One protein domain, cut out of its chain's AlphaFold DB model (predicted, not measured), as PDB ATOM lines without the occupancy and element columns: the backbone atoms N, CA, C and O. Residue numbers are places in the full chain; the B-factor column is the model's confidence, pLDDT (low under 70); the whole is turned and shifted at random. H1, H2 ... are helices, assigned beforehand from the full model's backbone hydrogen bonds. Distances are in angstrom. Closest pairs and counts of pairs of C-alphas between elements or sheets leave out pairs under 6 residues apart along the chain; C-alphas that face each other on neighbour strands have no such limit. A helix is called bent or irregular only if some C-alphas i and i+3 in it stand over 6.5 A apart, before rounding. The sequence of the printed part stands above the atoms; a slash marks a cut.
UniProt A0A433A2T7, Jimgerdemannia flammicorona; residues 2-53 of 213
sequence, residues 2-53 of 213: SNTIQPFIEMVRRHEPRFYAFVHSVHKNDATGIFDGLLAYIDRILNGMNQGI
ATOM      1  N   SER A   2     -10.167 -30.297  59.594       46.50
ATOM      2  CA  SER A   2     -10.589 -30.307  58.186       46.50
ATOM      3  C   SER A   2     -11.771 -31.254  57.954       46.50
ATOM      4  O   SER A   2     -11.566 -32.466  57.983       46.50
ATOM      5  N   ASN A   3     -12.962 -30.686  57.720       51.22
ATOM      6  CA  ASN A   3     -14.206 -31.370  57.353       51.22
ATOM      7  C   ASN A   3     -13.967 -32.310  56.158       51.22
ATOM      8  O   ASN A   3     -13.947 -31.885  55.006       51.22
ATOM      9  N   THR A   4     -13.748 -33.596  56.430       61.25
ATOM     10  CA  THR A   4     -13.486 -34.643  55.425       61.25
ATOM     11  C   THR A   4     -14.725 -35.035  54.623       61.25
ATOM     12  O   THR A   4     -14.606 -35.682  53.585       61.25
ATOM     13  N   ILE A   5     -15.904 -34.616  55.078       63.59
ATOM     14  CA  ILE A   5     -17.198 -34.955  54.483       63.59
ATOM     15  C   ILE A   5     -17.491 -34.087  53.258       63.59
ATOM     16  O   ILE A   5     -17.957 -34.605  52.248       63.59
ATOM     17  N   GLN A   6     -17.132 -32.800  53.275       73.38
ATOM     18  CA  GLN A   6     -17.428 -31.909  52.150       73.38
ATOM     19  C   GLN A   6     -16.692 -32.286  50.852       73.38
ATOM     20  O   GLN A   6     -17.343 -32.388  49.810       73.38
ATOM     21  N   PRO A   7     -15.389 -32.636  50.888       75.06
ATOM     22  CA  PRO A   7     -14.707 -33.205  49.728       75.06
ATOM     23  C   PRO A   7     -15.317 -34.533  49.255       75.06
ATOM     24  O   PRO A   7     -15.284 -34.835  48.064       75.06
ATOM     25  N   PHE A   8     -15.880 -35.333  50.168       69.38
ATOM     26  CA  PHE A   8     -16.554 -36.584  49.824       69.38
ATOM     27  C   PHE A   8     -17.903 -36.331  49.134       69.38
ATOM     28  O   PHE A   8     -18.163 -36.934  48.096       69.38
ATOM     29  N   ILE A   9     -18.717 -35.393  49.630       75.69
ATOM     30  CA  ILE A   9     -19.996 -34.997  49.015       75.69
ATOM     31  C   ILE A   9     -19.770 -34.422  47.614       75.69
ATOM     32  O   ILE A   9     -20.443 -34.823  46.664       75.69
ATOM     33  N   GLU A  10     -18.795 -33.527  47.451       77.81
ATOM     34  CA  GLU A  10     -18.449 -32.976  46.136       77.81
ATOM     35  C   GLU A  10     -17.946 -34.059  45.172       77.81
ATOM     36  O   GLU A  10     -18.287 -34.049  43.985       77.81
ATOM     37  N   MET A  11     -17.177 -35.032  45.671       76.06
ATOM     38  CA  MET A  11     -16.749 -36.184  44.879       76.06
ATOM     39  C   MET A  11     -17.947 -37.043  44.455       76.06
ATOM     40  O   MET A  11     -18.044 -37.404  43.282       76.06
ATOM     41  N   VAL A  12     -18.880 -37.336  45.362       76.12
ATOM     42  CA  VAL A  12     -20.094 -38.102  45.044       76.12
ATOM     43  C   VAL A  12     -20.933 -37.360  44.001       76.12
ATOM     44  O   VAL A  12     -21.208 -37.942  42.956       76.12
ATOM     45  N   ARG A  13     -21.217 -36.061  44.182       77.62
ATOM     46  CA  ARG A  13     -21.968 -35.234  43.209       77.62
ATOM     47  C   ARG A  13     -21.311 -35.196  41.828       77.62
ATOM     48  O   ARG A  13     -21.974 -35.332  40.803       77.62
ATOM     49  N   ARG A  14     -19.982 -35.060  41.764       80.19
ATOM     50  CA  ARG A  14     -19.248 -35.021  40.486       80.19
ATOM     51  C   ARG A  14     -19.239 -36.369  39.761       80.19
ATOM     52  O   ARG A  14     -19.117 -36.411  38.533       80.19
ATOM     53  N   HIS A  15     -19.309 -37.468  40.506       77.75
ATOM     54  CA  HIS A  15     -19.237 -38.824  39.967       77.75
ATOM     55  C   HIS A  15     -20.598 -39.525  39.868       77.75
ATOM     56  O   HIS A  15     -20.670 -40.574  39.229       77.75
ATOM     57  N   GLU A  16     -21.669 -38.928  40.382       77.50
ATOM     58  CA  GLU A  16     -23.039 -39.443  40.354       77.50
ATOM     59  C   GLU A  16     -23.526 -39.822  38.934       77.50
ATOM     60  O   GLU A  16     -23.972 -40.958  38.745       77.50
ATOM     61  N   PRO A  17     -23.332 -39.006  37.877       76.75
ATOM     62  CA  PRO A  17     -23.765 -39.391  36.528       76.75
ATOM     63  C   PRO A  17     -23.015 -40.618  35.985       76.75
ATOM     64  O   PRO A  17     -23.572 -41.458  35.276       76.75
ATOM     65  N   ARG A  18     -21.727 -40.745  36.329       75.62
ATOM     66  CA  ARG A  18     -20.902 -41.906  35.957       75.62
ATOM     67  C   ARG A  18     -21.252 -43.130  36.791       75.62
ATOM     68  O   ARG A  18     -21.146 -44.244  36.286       75.62
ATOM     69  N   PHE A  19     -21.682 -42.924  38.031       72.56
ATOM     70  CA  PHE A  19     -22.176 -43.968  38.908       72.56
ATOM     71  C   PHE A  19     -23.478 -44.565  38.365       72.56
ATOM     72  O   PHE A  19     -23.536 -45.779  38.208       72.56
ATOM     73  N   TYR A  20     -24.458 -43.759  37.937       78.19
ATOM     74  CA  TYR A  20     -25.675 -44.289  37.300       78.19
ATOM     75  C   TYR A  20     -25.377 -45.081  36.021       78.19
ATOM     76  O   TYR A  20     -25.919 -46.168  35.819       78.19
ATOM     77  N   ALA A  21     -24.463 -44.591  35.177       77.25
ATOM     78  CA  ALA A  21     -24.027 -45.321  33.986       77.25
ATOM     79  C   ALA A  21     -23.308 -46.641  34.334       77.25
ATOM     80  O   ALA A  21     -23.498 -47.651  33.653       77.25
ATOM     81  N   PHE A  22     -22.506 -46.650  35.402       74.44
ATOM     82  CA  PHE A  22     -21.844 -47.842  35.928       74.44
ATOM     83  C   PHE A  22     -22.853 -48.853  36.481       74.44
ATOM     84  O   PHE A  22     -22.820 -50.007  36.069       74.44
ATOM     85  N   VAL A  23     -23.785 -48.421  37.333       73.62
ATOM     86  CA  VAL A  23     -24.850 -49.263  37.898       73.62
ATOM     87  C   VAL A  23     -25.693 -49.874  36.782       73.62
ATOM     88  O   VAL A  23     -25.907 -51.082  36.777       73.62
ATOM     89  N   HIS A  24     -26.087 -49.083  35.780       75.62
ATOM     90  CA  HIS A  24     -26.839 -49.575  34.625       75.62
ATOM     91  C   HIS A  24     -26.037 -50.578  33.779       75.62
ATOM     92  O   HIS A  24     -26.569 -51.609  33.371       75.62
ATOM     93  N   SER A  25     -24.752 -50.304  33.527       71.94
ATOM     94  CA  SER A  25     -23.861 -51.211  32.792       71.94
ATOM     95  C   SER A  25     -23.645 -52.525  33.538       71.94
ATOM     96  O   SER A  25     -23.686 -53.592  32.931       71.94
ATOM     97  N   VAL A  26     -23.451 -52.466  34.854       71.00
ATOM     98  CA  VAL A  26     -23.269 -53.656  35.680       71.00
ATOM     99  C   VAL A  26     -24.581 -54.440  35.750       71.00
ATOM    100  O   VAL A  26     -24.539 -55.614  35.428       71.00
ATOM    101  N   HIS A  27     -25.744 -53.816  35.982       68.00
ATOM    102  CA  HIS A  27     -27.048 -54.506  35.953       68.00
ATOM    103  C   HIS A  27     -27.361 -55.168  34.607       68.00
ATOM    104  O   HIS A  27     -27.874 -56.281  34.563       68.00
ATOM    105  N   LYS A  28     -27.056 -54.497  33.491       74.12
ATOM    106  CA  LYS A  28     -27.315 -55.030  32.146       74.12
ATOM    107  C   LYS A  28     -26.401 -56.208  31.791       74.12
ATOM    108  O   LYS A  28     -26.772 -57.031  30.958       74.12
ATOM    109  N   ASN A  29     -25.220 -56.271  32.404       70.94
ATOM    110  CA  ASN A  29     -24.219 -57.312  32.181       70.94
ATOM    111  C   ASN A  29     -24.157 -58.345  33.326       70.94
ATOM    112  O   ASN A  29     -23.315 -59.243  33.271       70.94
ATOM    113  N   ASP A  30     -25.005 -58.233  34.354       61.59
ATOM    114  CA  ASP A  30     -24.948 -59.095  35.536       61.59
ATOM    115  C   ASP A  30     -25.577 -60.462  35.229       61.59
ATOM    116  O   ASP A  30     -26.794 -60.634  35.230       61.59
ATOM    117  N   ALA A  31     -24.736 -61.457  34.948       61.16
ATOM    118  CA  ALA A  31     -25.139 -62.863  34.854       61.16
ATOM    119  C   ALA A  31     -25.073 -63.585  36.218       61.16
ATOM    120  O   ALA A  31     -25.408 -64.764  36.315       61.16
ATOM    121  N   THR A  32     -24.598 -62.893  37.259       65.94
ATOM    122  CA  THR A  32     -24.178 -63.468  38.545       65.94
ATOM    123  C   THR A  32     -25.036 -63.045  39.739       65.94
ATOM    124  O   THR A  32     -24.918 -63.669  40.792       65.94
ATOM    125  N   GLY A  33     -25.909 -62.040  39.592       70.12
ATOM    126  CA  GLY A  33     -26.811 -61.580  40.660       70.12
ATOM    127  C   GLY A  33     -26.092 -60.818  41.779       70.12
ATOM    128  O   GLY A  33     -26.478 -60.907  42.945       70.12
ATOM    129  N   ILE A  34     -25.016 -60.099  41.450       78.50
ATOM    130  CA  ILE A  34     -24.188 -59.384  42.432       78.50
ATOM    131  C   ILE A  34     -24.976 -58.233  43.056       78.50
ATOM    132  O   ILE A  34     -24.911 -58.040  44.271       78.50
ATOM    133  N   PHE A  35     -25.742 -57.494  42.250       74.94
ATOM    134  CA  PHE A  35     -26.589 -56.425  42.779       74.94
ATOM    135  C   PHE A  35     -27.704 -56.940  43.680       74.94
ATOM    136  O   PHE A  35     -27.945 -56.340  44.723       74.94
ATOM    137  N   ASP A  36     -28.321 -58.071  43.344       78.44
ATOM    138  CA  ASP A  36     -29.332 -58.691  44.204       78.44
ATOM    139  C   ASP A  36     -28.710 -59.142  45.534       78.44
ATOM    140  O   ASP A  36     -29.295 -58.944  46.597       78.44
ATOM    141  N   GLY A  37     -27.485 -59.678  45.499       82.38
ATOM    142  CA  GLY A  37     -26.719 -60.012  46.700       82.38
ATOM    143  C   GLY A  37     -26.365 -58.790  47.554       82.38
ATOM    144  O   GLY A  37     -26.457 -58.854  48.781       82.38
ATOM    145  N   LEU A  38     -25.998 -57.669  46.926       81.62
ATOM    146  CA  LEU A  38     -25.699 -56.412  47.614       81.62
ATOM    147  C   LEU A  38     -26.958 -55.786  48.221       81.62
ATOM    148  O   LEU A  38     -26.930 -55.375  49.378       81.62
ATOM    149  N   LEU A  39     -28.060 -55.744  47.474       83.75
ATOM    150  CA  LEU A  39     -29.348 -55.257  47.963       83.75
ATOM    151  C   LEU A  39     -29.853 -56.127  49.113       83.75
ATOM    152  O   LEU A  39     -30.242 -55.586  50.139       83.75
ATOM    153  N   ALA A  40     -29.754 -57.454  49.008       85.69
ATOM    154  CA  ALA A  40     -30.092 -58.362  50.103       85.69
ATOM    155  C   ALA A  40     -29.179 -58.175  51.326       85.69
ATOM    156  O   ALA A  40     -29.617 -58.348  52.461       85.69
ATOM    157  N   TYR A  41     -27.905 -57.829  51.125       85.88
ATOM    158  CA  TYR A  41     -26.990 -57.516  52.220       85.88
ATOM    159  C   TYR A  41     -27.350 -56.194  52.911       85.88
ATOM    160  O   TYR A  41     -27.404 -56.147  54.139       85.88
ATOM    161  N   ILE A  42     -27.649 -55.145  52.141       85.62
ATOM    162  CA  ILE A  42     -28.096 -53.851  52.675       85.62
ATOM    163  C   ILE A  42     -29.435 -54.013  53.396       85.62
ATOM    164  O   ILE A  42     -29.577 -53.539  54.516       85.62
ATOM    165  N   ASP A  43     -30.379 -54.743  52.810       85.00
ATOM    166  CA  ASP A  43     -31.671 -55.043  53.426       85.00
ATOM    167  C   ASP A  43     -31.503 -55.815  54.745       85.00
ATOM    168  O   ASP A  43     -32.162 -55.511  55.733       85.00
ATOM    169  N   ARG A  44     -30.542 -56.746  54.841       81.69
ATOM    170  CA  ARG A  44     -30.198 -57.398  56.121       81.69
ATOM    171  C   ARG A  44     -29.648 -56.421  57.159       81.69
ATOM    172  O   ARG A  44     -29.987 -56.552  58.331       81.69
ATOM    173  N   ILE A  45     -28.818 -55.457  56.755       82.88
ATOM    174  CA  ILE A  45     -28.300 -54.426  57.668       82.88
ATOM    175  C   ILE A  45     -29.440 -53.528  58.149       82.88
ATOM    176  O   ILE A  45     -29.592 -53.334  59.352       82.88
ATOM    177  N   LEU A  46     -30.258 -53.014  57.229       82.75
ATOM    178  CA  LEU A  46     -31.360 -52.109  57.549       82.75
ATOM    179  C   LEU A  46     -32.435 -52.806  58.390       82.75
ATOM    180  O   LEU A  46     -32.909 -52.231  59.368       82.75
ATOM    181  N   ASN A  47     -32.760 -54.066  58.093       81.44
ATOM    182  CA  ASN A  47     -33.646 -54.863  58.940       81.44
ATOM    183  C   ASN A  47     -33.039 -55.114  60.327       81.44
ATOM    184  O   ASN A  47     -33.761 -55.039  61.315       81.44
ATOM    185  N   GLY A  48     -31.724 -55.331  60.426       73.69
ATOM    186  CA  GLY A  48     -31.025 -55.412  61.711       73.69
ATOM    187  C   GLY A  48     -31.055 -54.099  62.504       73.69
ATOM    188  O   GLY A  48     -31.159 -54.124  63.728       73.69
ATOM    189  N   MET A  49     -31.017 -52.947  61.827       78.25
ATOM    190  CA  MET A  49     -31.164 -51.634  62.464       78.25
ATOM    191  C   MET A  49     -32.603 -51.382  62.934       78.25
ATOM    192  O   MET A  49     -32.797 -50.897  64.045       78.25
ATOM    193  N   ASN A  50     -33.604 -51.748  62.126       76.50
ATOM    194  CA  ASN A  50     -35.020 -51.521  62.435       76.50
ATOM    195  C   ASN A  50     -35.580 -52.488  63.488       76.50
ATOM    196  O   ASN A  50     -36.367 -52.084  64.338       76.50
ATOM    197  N   GLN A  51     -35.211 -53.770  63.427       73.44
ATOM    198  CA  GLN A  51     -35.717 -54.799  64.347       73.44
ATOM    199  C   GLN A  51     -34.817 -54.980  65.577       73.44
ATOM    200  O   GLN A  51     -35.240 -55.554  66.580       73.44
ATOM    201  N   GLY A  52     -33.597 -54.442  65.523       67.81
ATOM    202  CA  GLY A  52     -32.567 -54.632  66.529       67.81
ATOM    203  C   GLY A  52     -31.731 -55.886  66.270       67.81
ATOM    204  O   GLY A  52     -32.127 -56.824  65.583       67.81
ATOM    205  N   ILE A  53     -30.539 -55.904  66.858       66.19
ATOM    206  CA  ILE A  53     -29.567 -56.994  66.699       66.19
ATOM    207  C   ILE A  53     -29.990 -58.298  67.397       66.19
ATOM    208  O   ILE A  53     -29.389 -59.343  67.173       66.19
TER     209      ILE A  53
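What this domain is: This is residues 2 to 53 of the 213 residues of a protein of Jimgerdemannia flammicorona (UniProt A0A433A2T7). A flat, open C of helices with an empty middle: the long bent helix H1 makes one end and the back with its arms H1a and H1b, and H2 makes the other end. The 52 printed residues hold two named helices, H1 then H2, and no named strand; the class is all helix. The whole is only just extended, close to loose, with a radius of gyration of the C-alphas of 15.1 A and spans of 35 by 34 by 12 A.

Where its parts are: H1, residues 5 to 29, was assigned as one helix by its hydrogen bonds, but is bent: C-alphas 14 and 17 are 7.4 A apart. H1a, residues 5 to 14, begins at C-alpha (-17.198, -34.955, 54.483) and measures 14.1 A; H1b, residues 17 to 29, measures 18.4 A. H2, residues 34 to 51, measures 25.2 A and ends at C-alpha (-35.717, -54.799, 64.347).

How they stand to each other: H1a and H1b stand at a steep tilt of 64 degrees. H1b and H2 are close but not clearly touching; their closest C-alphas, of His 27 and Phe 35, are 7.1 A apart. They run opposite ways at a steep tilt of 67 degrees, only just short of about perpendicular. H1a and H2 are apart. In H1a, H1b and H2 every O i to N i+4 pair is within hydrogen-bond range.

The domain as a whole: The C-alphas farthest apart, of Ser 2 and Ala 31, are 42.6 A apart. The printed part has no cut, and the link from H1 to H2 is tight. The mean pLDDT of the printed part is 74.3; residues 2 to 5, 8, 27, 30 to 32 and 52 to 53 are under 70.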